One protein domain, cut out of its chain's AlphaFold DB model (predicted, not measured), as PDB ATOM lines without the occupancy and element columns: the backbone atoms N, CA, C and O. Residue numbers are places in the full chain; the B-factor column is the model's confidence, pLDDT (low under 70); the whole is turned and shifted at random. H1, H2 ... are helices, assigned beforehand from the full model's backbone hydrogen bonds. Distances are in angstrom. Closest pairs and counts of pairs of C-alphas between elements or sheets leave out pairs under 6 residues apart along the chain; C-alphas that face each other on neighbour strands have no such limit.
ATOM      1  N   SER A  43     -11.314  59.437 -12.490       60.47
ATOM      2  CA  SER A  43     -10.068  59.063 -13.187       60.47
ATOM      3  C   SER A  43      -8.795  59.482 -12.444       60.47
ATOM      4  O   SER A  43      -7.793  58.775 -12.516       60.47
ATOM      5  N   PHE A  44      -8.829  60.614 -11.735       60.75
ATOM      6  CA  PHE A  44      -7.679  61.132 -10.992       60.75
ATOM      7  C   PHE A  44      -7.381  60.306  -9.732       60.75
ATOM      8  O   PHE A  44      -6.225  59.975  -9.464       60.75
ATOM      9  N   GLU A  45      -8.412  59.900  -8.988       63.38
ATOM     10  CA  GLU A  45      -8.244  59.051  -7.803       63.38
ATOM     11  C   GLU A  45      -7.752  57.651  -8.184       63.38
ATOM     12  O   GLU A  45      -6.823  57.142  -7.558       63.38
ATOM     13  N   ASN A  46      -8.257  57.082  -9.285       67.69
ATOM     14  CA  ASN A  46      -7.756  55.813  -9.827       67.69
ATOM     15  C   ASN A  46      -6.252  55.876 -10.144       67.69
ATOM     16  O   ASN A  46      -5.499  54.974  -9.770       67.69
ATOM     17  N   GLN A  47      -5.792  56.956 -10.785       70.31
ATOM     18  CA  GLN A  47      -4.372  57.156 -11.096       70.31
ATOM     19  C   GLN A  47      -3.513  57.328  -9.835       70.31
ATOM     20  O   GLN A  47      -2.430  56.740  -9.754       70.31
ATOM     21  N   ARG A  48      -3.990  58.070  -8.823       70.44
ATOM     22  CA  ARG A  48      -3.295  58.193  -7.526       70.44
ATOM     23  C   ARG A  48      -3.181  56.846  -6.817       70.44
ATOM     24  O   ARG A  48      -2.096  56.516  -6.345       70.44
ATOM     25  N   THR A  49      -4.250  56.051  -6.792       66.50
ATOM     26  CA  THR A  49      -4.254  54.712  -6.179       66.50
ATOM     27  C   THR A  49      -3.280  53.768  -6.879       66.50
ATOM     28  O   THR A  49      -2.488  53.103  -6.210       66.50
ATOM     29  N   ILE A  50      -3.275  53.748  -8.217       75.69
ATOM     30  CA  ILE A  50      -2.316  52.952  -8.999       75.69
ATOM     31  C   ILE A  50      -0.881  53.387  -8.693       75.69
ATOM     32  O   ILE A  50      -0.031  52.541  -8.421       75.69
ATOM     33  N   THR A  51      -0.616  54.695  -8.683       76.81
ATOM     34  CA  THR A  51       0.725  55.247  -8.438       76.81
ATOM     35  C   THR A  51       1.213  54.919  -7.027       76.81
ATOM     36  O   THR A  51       2.347  54.472  -6.854       76.81
ATOM     37  N   TYR A  52       0.355  55.082  -6.015       77.62
ATOM     38  CA  TYR A  52       0.671  54.730  -4.631       77.62
ATOM     39  C   TYR A  52       1.000  53.241  -4.494       77.62
ATOM     40  O   TYR A  52       2.053  52.891  -3.962       77.62
ATOM     41  N   PHE A  53       0.141  52.363  -5.023       80.12
ATOM     42  CA  PHE A  53       0.350  50.917  -4.958       80.12
ATOM     43  C   PHE A  53       1.623  50.494  -5.702       80.12
ATOM     44  O   PHE A  53       2.431  49.735  -5.172       80.12
ATOM     45  N   GLN A  54       1.865  51.045  -6.895       84.94
ATOM     46  CA  GLN A  54       3.080  50.779  -7.661       84.94
ATOM     47  C   GLN A  54       4.343  51.216  -6.904       84.94
ATOM     48  O   GLN A  54       5.320  50.468  -6.872       84.94
ATOM     49  N   ASN A  55       4.338  52.400  -6.287       81.94
ATOM     50  CA  ASN A  55       5.474  52.899  -5.510       81.94
ATOM     51  C   ASN A  55       5.703  52.067  -4.244       81.94
ATOM     52  O   ASN A  55       6.843  51.724  -3.937       81.94
ATOM     53  N   TYR A  56       4.631  51.669  -3.555       82.31
ATOM     54  CA  TYR A  56       4.713  50.758  -2.417       82.31
ATOM     55  C   TYR A  56       5.392  49.433  -2.801       82.31
ATOM     56  O   TYR A  56       6.342  49.009  -2.142       82.31
ATOM     57  N   LEU A  57       4.967  48.818  -3.913       83.81
ATOM     58  CA  LEU A  57       5.565  47.581  -4.420       83.81
ATOM     59  C   LEU A  57       7.045  47.765  -4.784       83.81
ATOM     60  O   LEU A  57       7.867  46.952  -4.374       83.81
ATOM     61  N   LYS A  58       7.406  48.844  -5.495       85.56
ATOM     62  CA  LYS A  58       8.802  49.144  -5.875       85.56
ATOM     63  C   LYS A  58       9.728  49.345  -4.675       85.56
ATOM     64  O   LYS A  58      10.900  48.995  -4.747       85.56
ATOM     65  N   ASN A  59       9.212  49.884  -3.573       80.62
ATOM     66  CA  ASN A  59      10.000  50.115  -2.360       80.62
ATOM     67  C   ASN A  59      10.266  48.829  -1.561       80.62
ATOM     68  O   ASN A  59      11.168  48.798  -0.723       80.62
ATOM     69  N   LYS A  60       9.468  47.779  -1.780       79.38
ATOM     70  CA  LYS A  60       9.510  46.529  -1.005       79.38
ATOM     71  C   LYS A  60       9.992  45.325  -1.814       79.38
ATOM     72  O   LYS A  60      10.479  44.364  -1.226       79.38
ATOM     73  N   ILE A  61       9.856  45.364  -3.136       84.38
ATOM     74  CA  ILE A  61      10.159  44.261  -4.046       84.38
ATOM     75  C   ILE A  61      11.180  44.747  -5.067       84.38
ATOM     76  O   ILE A  61      11.024  45.819  -5.651       84.38
ATOM     77  N   SER A  62      12.193  43.927  -5.327       83.12
ATOM     78  CA  SER A  62      13.154  44.207  -6.385       83.12
ATOM     79  C   SER A  62      12.495  44.336  -7.761       83.12
ATOM     80  O   SER A  62      11.501  43.674  -8.074       83.12
ATOM     81  N   HIS A  63      13.073  45.179  -8.619       84.31
ATOM     82  CA  HIS A  63      12.521  45.455  -9.946       84.31
ATOM     83  C   HIS A  63      12.376  44.193 -10.827       84.31
ATOM     84  O   HIS A  63      11.307  44.022 -11.425       84.31
ATOM     85  N   PRO A  64      13.368  43.274 -10.897       87.50
ATOM     86  CA  PRO A  64      13.234  42.045 -11.683       87.50
ATOM     87  C   PRO A  64      12.073  41.164 -11.207       87.50
ATOM     88  O   PRO A  64      11.267  40.700 -12.015       87.50
ATOM     89  N   ARG A  65      11.934  40.999  -9.886       88.81
ATOM     90  CA  ARG A  65      10.865  40.209  -9.269       88.81
ATOM     91  C   ARG A  65       9.490  40.833  -9.492       88.81
ATOM     92  O   ARG A  65       8.558  40.137  -9.888       88.81
ATOM     93  N   LEU A  66       9.363  42.148  -9.299       90.12
ATOM     94  CA  LEU A  66       8.111  42.867  -9.537       90.12
ATOM     95  C   LEU A  66       7.661  42.740 -10.999       90.12
ATOM     96  O   LEU A  66       6.486  42.489 -11.254       90.12
ATOM     97  N   SER A  67       8.584  42.845 -11.958       89.75
ATOM     98  CA  SER A  67       8.272  42.675 -13.382       89.75
ATOM     99  C   SER A  67       7.699  41.285 -13.692       89.75
ATOM    100  O   SER A  67       6.671  41.192 -14.366       89.75
ATOM    101  N   ARG A  68       8.286  40.212 -13.136       89.06
ATOM    102  CA  ARG A  68       7.761  38.841 -13.288       89.06
ATOM    103  C   ARG A  68       6.372  38.683 -12.672       89.06
ATOM    104  O   ARG A  68       5.492  38.097 -13.299       89.06
ATOM    105  N   ILE A  69       6.154  39.236 -11.476       89.69
ATOM    106  CA  ILE A  69       4.849  39.206 -10.798       89.69
ATOM    107  C   ILE A  69       3.775  39.893 -11.648       89.69
ATOM    108  O   ILE A  69       2.705  39.322 -11.853       89.69
ATOM    109  N   LEU A  70       4.059  41.088 -12.170       90.12
ATOM    110  CA  LEU A  70       3.108  41.851 -12.984       90.12
ATOM    111  C   LEU A  70       2.797  41.155 -14.310       90.12
ATOM    112  O   LEU A  70       1.629  41.038 -14.677       90.12
ATOM    113  N   SER A  71       3.818  40.615 -14.981       88.56
ATOM    114  CA  SER A  71       3.636  39.814 -16.194       88.56
ATOM    115  C   SER A  71       2.742  38.598 -15.932       88.56
ATOM    116  O   SER A  71       1.784  38.363 -16.665       88.56
ATOM    117  N   LYS A  72       2.979  37.876 -14.832       83.88
ATOM    118  CA  LYS A  72       2.196  36.694 -14.454       83.88
ATOM    119  C   LYS A  72       0.769  37.022 -14.016       83.88
ATOM    120  O   LYS A  72      -0.143  36.230 -14.236       83.88
ATOM    121  N   ALA A  73       0.565  38.192 -13.415       82.12
ATOM    122  CA  ALA A  73      -0.757  38.725 -13.111       82.12
ATOM    123  C   ALA A  73      -1.500  39.239 -14.359       82.12
ATOM    124  O   ALA A  73      -2.693  39.524 -14.262       82.12
ATOM    125  N   ASN A  74      -0.816  39.347 -15.507       85.25
ATOM    126  CA  ASN A  74      -1.278  40.029 -16.715       85.25
ATOM    127  C   ASN A  74      -1.692  41.487 -16.439       85.25
ATOM    128  O   ASN A  74      -2.783  41.928 -16.801       85.25
ATOM    129  N   VAL A  75      -0.828  42.220 -15.731       86.19
ATOM    130  CA  VAL A  75      -1.076  43.602 -15.307       86.19
ATOM    131  C   VAL A  75       0.001  44.520 -15.861       86.19
ATOM    132  O   VAL A  75       1.179  44.367 -15.549       86.19
ATOM    133  N   ASP A  76      -0.423  45.545 -16.598       89.25
ATOM    134  CA  ASP A  76       0.401  46.706 -16.918       89.25
ATOM    135  C   ASP A  76      -0.214  47.960 -16.286       89.25
ATOM    136  O   ASP A  76      -1.280  48.434 -16.683       89.25
ATOM    137  N   PHE A  77       0.473  48.521 -15.285       87.06
ATOM    138  CA  PHE A  77       0.032  49.753 -14.634       87.06
ATOM    139  C   PHE A  77      -0.045  50.936 -15.606       87.06
ATOM    140  O   PHE A  77      -0.917  51.787 -15.438       87.06
ATOM    141  N   LYS A  78       0.820  51.003 -16.631       88.25
ATOM    142  CA  LYS A  78       0.771  52.076 -17.635       88.25
ATOM    143  C   LYS A  78      -0.504  51.985 -18.465       88.25
ATOM    144  O   LYS A  78      -1.170  52.999 -18.664       88.25
ATOM    145  N   ASP A  79      -0.868  50.780 -18.894       86.94
ATOM    146  CA  ASP A  79      -2.106  50.535 -19.635       86.94
ATOM    147  C   ASP A  79      -3.353  50.828 -18.782       86.94
ATOM    148  O   ASP A  79      -4.255  51.535 -19.236       86.94
ATOM    149  N   LEU A  80      -3.371  50.396 -17.512       81.38
ATOM    150  CA  LEU A  80      -4.455  50.718 -16.572       81.38
ATOM    151  C   LEU A  80      -4.639  52.234 -16.406       81.38
ATOM    152  O   LEU A  80      -5.765  52.733 -16.476       81.38
ATOM    153  N   MET A  81      -3.539  52.979 -16.248       81.62
ATOM    154  CA  MET A  81      -3.573  54.440 -16.148       81.62
ATOM    155  C   MET A  81      -4.054  55.103 -17.445       81.62
ATOM    156  O   MET A  81      -4.872  56.025 -17.378       81.62
ATOM    157  N   LYS A  82      -3.600  54.625 -18.614       84.94
ATOM    158  CA  LYS A  82      -4.013  55.130 -19.937       84.94
ATOM    159  C   LYS A  82      -5.509  54.929 -20.171       84.94
ATOM    160  O   LYS A  82      -6.188  55.831 -20.655       84.94
ATOM    161  N   LYS A  83      -6.033  53.768 -19.778       79.94
ATOM    162  CA  LYS A  83      -7.456  53.416 -19.885       79.94
ATOM    163  C   LYS A  83      -8.323  54.036 -18.786       79.94
ATOM    164  O   LYS A  83      -9.535  53.842 -18.805       79.94
ATOM    165  N   LYS A  84      -7.729  54.770 -17.830       73.88
ATOM    166  CA  LYS A  84      -8.401  55.299 -16.625       73.88
ATOM    167  C   LYS A  84      -9.141  54.204 -15.836       73.88
ATOM    168  O   LYS A  84     -10.128  54.482 -15.152       73.88
ATOM    169  N   ALA A  85      -8.667  52.964 -15.943       72.00
ATOM    170  CA  ALA A  85      -9.249  51.817 -15.270       72.00
ATOM    171  C   ALA A  85      -8.936  51.880 -13.770       72.00
ATOM    172  O   ALA A  85      -7.854  52.307 -13.368       72.00
ATOM    173  N   ALA A  86      -9.882  51.452 -12.937       67.62
ATOM    174  CA  ALA A  86      -9.635  51.320 -11.509       67.62
ATOM    175  C   ALA A  86      -8.707  50.126 -11.238       67.62
ATOM    176  O   ALA A  86      -8.844  49.068 -11.859       67.62
ATOM    177  N   LEU A  87      -7.796  50.273 -10.270       68.06
ATOM    178  CA  LEU A  87      -7.111  49.124  -9.684       68.06
ATOM    179  C   LEU A  87      -8.148  48.324  -8.897       68.06
ATOM    180  O   LEU A  87      -8.540  48.717  -7.803       68.06
ATOM    181  N   THR A  88      -8.626  47.221  -9.459       67.94
ATOM    182  CA  THR A  88      -9.610  46.398  -8.760       67.94
ATOM    183  C   THR A  88      -8.949  45.631  -7.619       67.94
ATOM    184  O   THR A  88      -7.763  45.291  -7.657       67.94
ATOM    185  N   GLN A  89      -9.743  45.305  -6.603       61.84
ATOM    186  CA  GLN A  89      -9.304  44.468  -5.490       61.84
ATOM    187  C   GLN A  89      -8.784  43.100  -5.956       61.84
ATOM    188  O   GLN A  89      -7.827  42.592  -5.384       61.84
ATOM    189  N   ASP A  90      -9.380  42.521  -7.002       64.06
ATOM    190  CA  ASP A  90      -8.935  41.250  -7.585       64.06
ATOM    191  C   ASP A  90      -7.521  41.360  -8.178       64.06
ATOM    192  O   ASP A  90      -6.660  40.529  -7.892       64.06
ATOM    193  N   ILE A  91      -7.241  42.432  -8.927       74.00
ATOM    194  CA  ILE A  91      -5.902  42.699  -9.471       74.00
ATOM    195  C   ILE A  91      -4.887  42.872  -8.336       74.00
ATOM    196  O   ILE A  91      -3.827  42.240  -8.349       74.00
ATOM    197  N   ALA A  92      -5.216  43.688  -7.331       71.88
ATOM    198  CA  ALA A  92      -4.346  43.901  -6.177       71.88
ATOM    199  C   ALA A  92      -4.092  42.591  -5.411       71.88
ATOM    200  O   ALA A  92      -2.946  42.277  -5.097       71.88
ATOM    201  N   TYR A  93      -5.133  41.788  -5.176       72.75
ATOM    202  CA  TYR A  93      -5.032  40.492  -4.507       72.75
ATOM    203  C   TYR A  93      -4.136  39.517  -5.273       72.75
ATOM    204  O   TYR A  93      -3.263  38.901  -4.668       72.75
ATOM    205  N   LYS A  94      -4.292  39.403  -6.598       77.38
ATOM    206  CA  LYS A  94      -3.441  38.547  -7.441       77.38
ATOM    207  C   LYS A  94      -1.969  38.932  -7.332       77.38
ATOM    208  O   LYS A  94      -1.126  38.058  -7.146       77.38
ATOM    209  N   ILE A  95      -1.667  40.230  -7.390       82.44
ATOM    210  CA  ILE A  95      -0.300  40.739  -7.234       82.44
ATOM    211  C   ILE A  95       0.235  40.396  -5.841       82.44
ATOM    212  O   ILE A  95       1.287  39.774  -5.733       82.44
ATOM    213  N   LEU A  96      -0.502  40.730  -4.777       81.06
ATOM    214  CA  LEU A  96      -0.097  40.453  -3.394       81.06
ATOM    215  C   LEU A  96       0.096  38.955  -3.139       81.06
ATOM    216  O   LEU A  96       1.072  38.548  -2.516       81.06
ATOM    217  N   LEU A  97      -0.776  38.110  -3.676       78.19
ATOM    218  CA  LEU A  97      -0.645  36.665  -3.574       78.19
ATOM    219  C   LEU A  97       0.649  36.158  -4.226       78.19
ATOM    220  O   LEU A  97       1.368  35.350  -3.638       78.19
ATOM    221  N   LEU A  98       0.965  36.652  -5.423       84.12
ATOM    222  CA  LEU A  98       2.191  36.297  -6.135       84.12
ATOM    223  C   LEU A  98       3.455  36.774  -5.412       84.12
ATOM    224  O   LEU A  98       4.489  36.121  -5.508       84.12
ATOM    225  N   THR A  99       3.382  37.853  -4.630       85.25
ATOM    226  CA  THR A  99       4.521  38.301  -3.808       85.25
ATOM    227  C   THR A  99       4.850  37.335  -2.669       85.25
ATOM    228  O   THR A  99       6.002  37.259  -2.249       85.25
ATOM    229  N   LYS A 100       3.874  36.545  -2.207       83.31
ATOM    230  CA  LYS A 100       4.099  35.480  -1.220       83.31
ATOM    231  C   LYS A 100       4.637  34.194  -1.857       83.31
ATOM    232  O   LYS A 100       5.248  33.374  -1.174       83.31
ATOM    233  N   ASP A 101       4.451  34.004  -3.165       86.50
ATOM    234  CA  ASP A 101       4.961  32.851  -3.918       86.50
ATOM    235  C   ASP A 101       6.438  33.010  -4.314       86.50
ATOM    236  O   ASP A 101       6.772  33.129  -5.491       86.50
ATOM    237  N   VAL A 102       7.325  32.995  -3.317       89.75
ATOM    238  CA  VAL A 102       8.780  33.084  -3.522       89.75
ATOM    239  C   VAL A 102       9.296  31.886  -4.335       89.75
ATOM    240  O   VAL A 102       9.061  30.721  -3.985       89.75
ATOM    241  N   LYS A 103      10.047  32.175  -5.401       90.12
ATOM    242  CA  LYS A 103      10.747  31.196  -6.249       90.12
ATOM    243  C   LYS A 103      12.256  31.209  -6.006       90.12
ATOM    244  O   LYS A 103      12.806  32.143  -5.434       90.12
ATOM    245  N   VAL A 104      12.943  30.176  -6.492       90.38
ATOM    246  CA  VAL A 104      14.415  30.068  -6.437       90.38
ATOM    247  C   VAL A 104      15.104  31.277  -7.090       90.38
ATOM    248  O   VAL A 104      16.052  31.825  -6.534       90.38
ATOM    249  N   GLU A 105      14.591  31.733  -8.233       89.12
ATOM    250  CA  GLU A 105      15.090  32.919  -8.945       89.12
ATOM    251  C   GLU A 105      14.980  34.216  -8.125       89.12
ATOM    252  O   GLU A 105      15.837  35.085  -8.249       89.12
ATOM    253  N   ASP A 106      13.992  34.328  -7.230       90.25
ATOM    254  CA  ASP A 106      13.842  35.502  -6.364       90.25
ATOM    255  C   ASP A 106      14.958  35.575  -5.312       90.25
ATOM    256  O   ASP A 106      15.440  36.658  -4.984       90.25
ATOM    257  N   VAL A 107      15.386  34.418  -4.795       90.62
ATOM    258  CA  VAL A 107      16.495  34.316  -3.835       90.62
ATOM    259  C   VAL A 107      17.823  34.655  -4.516       90.62
ATOM    260  O   VAL A 107      18.645  35.373  -3.948       90.62
ATOM    261  N   LEU A 108      18.021  34.186  -5.751       88.94
ATOM    262  CA  LEU A 108      19.202  34.513  -6.551       88.94
ATOM    263  C   LEU A 108      19.275  36.008  -6.882       88.94
ATOM    264  O   LEU A 108      20.333  36.616  -6.724       88.94
ATOM    265  N   ASP A 109      18.154  36.608  -7.292       87.88
ATOM    266  CA  ASP A 109      18.069  38.048  -7.541       87.88
ATOM    267  C   ASP A 109      18.395  38.848  -6.269       87.88
ATOM    268  O   ASP A 109      19.148  39.818  -6.336       87.88
ATOM    269  N   TYR A 110      17.893  38.411  -5.107       88.38
ATOM    270  CA  TYR A 110      18.215  39.029  -3.820       88.38
ATOM    271  C   TYR A 110      19.720  38.998  -3.518       88.38
ATOM    272  O   TYR A 110      20.291  40.027  -3.159       88.38
ATOM    273  N   ILE A 111      20.375  37.842  -3.684       88.31
ATOM    274  CA  ILE A 111      21.824  37.711  -3.454       88.31
ATOM    275  C   ILE A 111      22.605  38.613  -4.409       88.31
ATOM    276  O   ILE A 111      23.517  39.316  -3.972       88.31
ATOM    277  N   ARG A 112      22.248  38.619  -5.701       87.69
ATOM    278  CA  ARG A 112      22.915  39.457  -6.705       87.69
ATOM    279  C   ARG A 112      22.817  40.936  -6.335       87.69
ATOM    280  O   ARG A 112      23.835  41.617  -6.298       87.69
ATOM    281  N   GLU A 113      21.622  41.418  -5.997       86.12
ATOM    282  CA  GLU A 113      21.429  42.820  -5.616       86.12
ATOM    283  C   GLU A 113      22.146  43.188  -4.318       86.12
ATOM    284  O   GLU A 113      22.707  44.277  -4.218       86.12
ATOM    285  N   ALA A 114      22.144  42.294  -3.327       86.06
ATOM    286  CA  ALA A 114      22.867  42.505  -2.078       86.06
ATOM    287  C   ALA A 114      24.381  42.633  -2.317       86.06
ATOM    288  O   ALA A 114      25.026  43.488  -1.711       86.06
ATOM    289  N   LYS A 115      24.933  41.829  -3.236       85.69
ATOM    290  CA  LYS A 115      26.336  41.914  -3.663       85.69
ATOM    291  C   LYS A 115      26.640  43.213  -4.406       85.69
ATOM    292  O   LYS A 115      27.613  43.882  -4.074       85.69
ATOM    293  N   GLU A 116      25.810  43.585  -5.380       85.38
ATOM    294  CA  GLU A 116      25.985  44.815  -6.168       85.38
ATOM    295  C   GLU A 116      25.919  46.071  -5.291       85.38
ATOM    296  O   GLU A 116      26.719  46.989  -5.453       85.38
ATOM    297  N   LYS A 117      25.001  46.092  -4.319       81.19
ATOM    298  CA  LYS A 117      24.830  47.208  -3.378       81.19
ATOM    299  C   LYS A 117      25.812  47.169  -2.201       81.19
ATOM    300  O   LYS A 117      25.788  48.099  -1.402       81.19
ATOM    301  N   LYS A 118      26.633  46.112  -2.083       73.50
ATOM    302  CA  LYS A 118      27.508  45.821  -0.928       73.50
ATOM    303  C   LYS A 118      26.795  45.999   0.418       73.50
ATOM    304  O   LYS A 118      27.338  46.599   1.334       73.50
ATOM    305  N   HIS A 119      25.539  45.569   0.483       70.56
ATOM    306  CA  HIS A 119      24.711  45.742   1.669       70.56
ATOM    307  C   HIS A 119      23.544  44.753   1.643       70.56
ATOM    308  O   HIS A 119      22.711  44.770   0.728       70.56
ATOM    309  N   SER A 120      23.417  43.936   2.689       77.75
ATOM    310  CA  SER A 120      22.237  43.100   2.936       77.75
ATOM    311  C   SER A 120      21.572  43.463   4.258       77.75
ATOM    312  O   SER A 120      22.216  43.750   5.257       77.75
ATOM    313  N   LYS A 121      20.238  43.395   4.277       76.12
ATOM    314  CA  LYS A 121      19.445  43.511   5.512       76.12
ATOM    315  C   LYS A 121      19.443  42.224   6.353       76.12
ATOM    316  O   LYS A 121      18.807  42.198   7.400       76.12
ATOM    317  N   ILE A 122      20.039  41.141   5.854       83.38
ATOM    318  CA  ILE A 122      19.883  39.780   6.394       83.38
ATOM    319  C   ILE A 122      21.231  39.109   6.647       83.38
ATOM    320  O   ILE A 122      21.401  38.439   7.664       83.38
ATOM    321  N   LEU A 123      22.158  39.241   5.702       84.25
ATOM    322  CA  LEU A 123      23.489  38.650   5.748       84.25
ATOM    323  C   LEU A 123      24.521  39.744   6.028       84.25
ATOM    324  O   LEU A 123      24.329  40.881   5.609       84.25
ATOM    325  N   SER A 124      25.618  39.400   6.703       82.62
ATOM    326  CA  SER A 124      26.764  40.307   6.809       82.62
ATOM    327  C   SER A 124      27.474  40.447   5.461       82.62
ATOM    328  O   SER A 124      27.431  39.535   4.628       82.62
ATOM    329  N   ASP A 125      28.165  41.566   5.253       78.75
ATOM    330  CA  ASP A 125      28.866  41.832   3.993       78.75
ATOM    331  C   ASP A 125      29.974  40.808   3.722       78.75
ATOM    332  O   ASP A 125      30.078  40.283   2.613       78.75
ATOM    333  N   GLU A 126      30.722  40.417   4.757       82.56
ATOM    334  CA  GLU A 126      31.700  39.323   4.690       82.56
ATOM    335  C   GLU A 126      31.053  38.020   4.209       82.56
ATOM    336  O   GLU A 126      31.609  37.294   3.382       82.56
ATOM    337  N   ARG A 127      29.835  37.733   4.688       87.38
ATOM    338  CA  ARG A 127      29.123  36.520   4.307       87.38
ATOM    339  C   ARG A 127      28.644  36.565   2.861       87.38
ATOM    340  O   ARG A 127      28.724  35.542   2.182       87.38
ATOM    341  N   LEU A 128      28.177  37.721   2.385       83.12
ATOM    342  CA  LEU A 128      27.734  37.912   1.000       83.12
ATOM    343  C   LEU A 128      28.838  37.606  -0.007       83.12
ATOM    344  O   LEU A 128      28.564  36.947  -1.010       83.12
ATOM    345  N   VAL A 129      30.073  38.051   0.250       81.69
ATOM    346  CA  VAL A 129      31.215  37.839  -0.660       81.69
ATOM    347  C   VAL A 129      31.420  36.350  -0.953       81.69
ATOM    348  O   VAL A 129      31.655  35.974  -2.100       81.69
ATOM    349  N   LEU A 130      31.220  35.500   0.055       83.62
ATOM    350  CA  LEU A 130      31.434  34.055  -0.020       83.62
ATOM    351  C   LEU A 130      30.327  33.278  -0.764       83.62
ATOM    352  O   LEU A 130      30.486  32.080  -0.978       83.62
ATOM    353  N   ILE A 131      29.206  33.907  -1.137       84.88
ATOM    354  CA  ILE A 131      28.041  33.215  -1.728       84.88
ATOM    355  C   ILE A 131      28.036  33.366  -3.250       84.88
ATOM    356  O   ILE A 131      27.541  34.358  -3.780       84.88
ATOM    357  N   ASN A 132      28.557  32.397  -3.994       80.38
ATOM    358  CA  ASN A 132      28.547  32.406  -5.461       80.38
ATOM    359  C   ASN A 132      27.280  31.781  -6.049       80.38
ATOM    360  O   ASN A 132      26.838  32.172  -7.130       80.38
ATOM    361  N   ASN A 133      26.686  30.827  -5.343       82.81
ATOM    362  CA  ASN A 133      25.467  30.136  -5.739       82.81
ATOM    363  C   ASN A 133      24.588  29.826  -4.508       82.81
ATOM    364  O   ASN A 133      24.948  30.125  -3.372       82.81
ATOM    365  N   LEU A 134      23.411  29.234  -4.732       85.00
ATOM    366  CA  LEU A 134      22.485  28.871  -3.651       85.00
ATOM    367  C   LEU A 134      23.058  27.834  -2.681       85.00
ATOM    368  O   LEU A 134      22.761  27.911  -1.494       85.00
ATOM    369  N   ASP A 135      23.855  26.883  -3.165       86.25
ATOM    370  CA  ASP A 135      24.433  25.817  -2.342       86.25
ATOM    371  C   ASP A 135      25.483  26.337  -1.351       86.25
ATOM    372  O   ASP A 135      25.757  25.668  -0.354       86.25
ATOM    373  N   ASP A 136      26.014  27.543  -1.574       87.25
ATOM    374  CA  ASP A 136      26.936  28.199  -0.646       87.25
ATOM    375  C   ASP A 136      26.222  28.747   0.598       87.25
ATOM    376  O   ASP A 136      26.889  29.097   1.574       87.25
ATOM    377  N   LEU A 137      24.885  28.842   0.597       88.88
ATOM    378  CA  LEU A 137      24.103  29.264   1.760       88.88
ATOM    379  C   LEU A 137      24.050  28.173   2.837       88.88
ATOM    380  O   LEU A 137      24.027  26.971   2.568       88.88
ATOM    381  N   LYS A 138      23.938  28.606   4.095       89.31
ATOM    382  CA  LYS A 138      23.492  27.750   5.201       89.31
ATOM    383  C   LYS A 138      21.962  27.692   5.236       89.31
ATOM    384  O   LYS A 138      21.281  28.605   4.770       89.31
ATOM    385  N   SER A 139      21.415  26.635   5.835       89.06
ATOM    386  CA  SER A 139      19.961  26.437   5.968       89.06
ATOM    387  C   SER A 139      19.262  27.631   6.645       89.06
ATOM    388  O   SER A 139      18.292  28.157   6.098       89.06
ATOM    389  N   ASP A 140      19.813  28.145   7.748       89.81
ATOM    390  CA  ASP A 140      19.247  29.305   8.454       89.81
ATOM    391  C   ASP A 140      19.349  30.611   7.656       89.81
ATOM    392  O   ASP A 140      18.478  31.477   7.741       89.81
ATOM    393  N   GLU A 141      20.410  30.775   6.864       91.44
ATOM    394  CA  GLU A 141      20.587  31.943   5.994       91.44
ATOM    395  C   GLU A 141      19.528  31.947   4.894       91.44
ATOM    396  O   GLU A 141      18.872  32.965   4.662       91.44
ATOM    397  N   PHE A 142      19.306  30.787   4.270       92.62
ATOM    398  CA  PHE A 142      18.237  30.608   3.300       92.62
ATOM    399  C   PHE A 142      16.861  30.874   3.926       92.62
ATOM    400  O   PHE A 142      16.059  31.597   3.338       92.62
ATOM    401  N   ASP A 143      16.589  30.344   5.123       91.81
ATOM    402  CA  ASP A 143      15.322  30.553   5.834       91.81
ATOM    403  C   ASP A 143      15.047  32.040   6.102       91.81
ATOM    404  O   ASP A 143      13.940  32.519   5.846       91.81
ATOM    405  N   LYS A 144      16.061  32.797   6.542       91.44
ATOM    406  CA  LYS A 144      15.940  34.246   6.761       91.44
ATOM    407  C   LYS A 144      15.629  34.999   5.467       91.44
ATOM    408  O   LYS A 144      14.728  35.839   5.461       91.44
ATOM    409  N   ILE A 145      16.329  34.687   4.372       92.00
ATOM    410  CA  ILE A 145      16.073  35.303   3.058       92.00
ATOM    411  C   ILE A 145      14.668  34.959   2.569       92.00
ATOM    412  O   ILE A 145      13.913  35.850   2.181       92.00
ATOM    413  N   TYR A 146      14.290  33.681   2.627       91.19
ATOM    414  CA  TYR A 146      12.972  33.215   2.212       91.19
ATOM    415  C   TYR A 146      11.859  33.928   2.986       91.19
ATOM    416  O   TYR A 146      10.943  34.475   2.370       91.19
ATOM    417  N   LYS A 147      11.970  33.999   4.321       89.19
ATOM    418  CA  LYS A 147      11.014  34.713   5.175       89.19
ATOM    419  C   LYS A 147      10.905  36.178   4.778       89.19
ATOM    420  O   LYS A 147       9.800  36.616   4.478       89.19
ATOM    421  N   HIS A 148      12.031  36.885   4.668       88.38
ATOM    422  CA  HIS A 148      12.053  38.289   4.259       88.38
ATOM    423  C   HIS A 148      11.353  38.528   2.916       88.38
ATOM    424  O   HIS A 148      10.558  39.457   2.788       88.38
ATOM    425  N   LEU A 149      11.616  37.676   1.921       88.50
ATOM    426  CA  LEU A 149      11.002  37.781   0.596       88.50
ATOM    427  C   LEU A 149       9.513  37.410   0.595       88.50
ATOM    428  O   LEU A 149       8.776  37.912  -0.254       88.50
ATOM    429  N   SER A 150       9.081  36.535   1.504       84.81
ATOM    430  CA  SER A 150       7.687  36.093   1.627       84.81
ATOM    431  C   SER A 150       6.809  37.046   2.446       84.81
ATOM    432  O   SER A 150       5.609  37.115   2.196       84.81
ATOM    433  N   SER A 151       7.400  37.797   3.383       74.69
ATOM    434  CA  SER A 151       6.694  38.667   4.332       74.69
ATOM    435  C   SER A 151       6.845  40.159   4.030       74.69
ATOM    436  O   SER A 151       6.378  40.995   4.798       74.69
ATOM    437  N   SER A 152       7.495  40.534   2.922       61.00
ATOM    438  CA  SER A 152       7.869  41.926   2.615       61.00
ATOM    439  C   SER A 152       6.690  42.910   2.506       61.00
ATOM    440  O   SER A 152       6.916  44.114   2.378       61.00
TER     441      SER A 152
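This is residues 43 to 152 of the 490 residues of an uncharacterized protein of Candidatus Anoxychlamydiales bacterium (UniProt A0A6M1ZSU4). The model is a rod of seven helices in two parts set end to end. In the first part H1 and H4 run lengthwise, with H3 folded back on H1 and H2 packed on H4; in the second H5 crosses the rod, with H7 across it and the short H6 at its far side. H4 and H7 meet at their ends, nearly in one line. The printed part has 110 residues, with seven named helices in the order H1 to H7 and no named strand, an all helix domain. It is only just loose, close to compact, with a radius of gyration of the C-alphas of 16.2 A, and spans 50 by 22 by 18 A.

Begin with H1, residues 43 to 60, which with residues 46 to 54 alone touches H3, residues 77 to 82; the closest C-alphas, of Gln 47 and Met 81, are 5.8 A apart. These two run opposite ways at a shallow tilt of 16 degrees. H2, residues 63 to 73, is close to H1 but not clearly touching, with the C-alphas of Lys 58 and Leu 66 closest at 7.3 A. H2 touches H4, residues 89 to 100, at a steep tilt of 50 degrees; look at the C-alphas of Ile 69 and Leu 98, the closest at 6.1 A. H1 and H4 are near each other, with 5 pairs of C-alphas within 10 A. H5, residues 104 to 116, is the hub, touching three helices. It only just touches H2, with 3 pairs of C-alphas within 8 A, the closest being Arg 65 and Asp 106 at 6.3 A. It touches H7, residues 139 to 151, about perpendicular at 83 degrees, with the C-alphas of Val 107 and Ile 145 closest at 7.0 A. It also touches H6, residues 125 to 129, closest at the C-alphas of Lys 115 and Leu 128, 6.3 A apart. H4 and H7 touch only at their ends, opposite ways at a shallow tilt of 9 degrees, with the C-alphas of Lys 100 and Ser 150 closest at 4.6 A. H1 and H7 are apart. In each of the seven helices every O i to N i+4 pair is within hydrogen-bond range.

Find C-alpha 43 at (-10.068, 59.063, -13.187); from there H1 runs 26.2 A to C-alpha 60. H2 is 15.2 A long, H4 16.7 A and H5 18.7 A. H7 runs 18.1 A and ends at C-alpha 151, (6.694, 38.667, 4.332).

The two C-alphas farthest apart, of Ser 43 and Leu 130, are 50.2 A apart. The printed part has no cut, and no link is long. The mean pLDDT of the printed part is 82.1; look for values under 70 at residues 43 to 46, 49, 86 to 90 and 152.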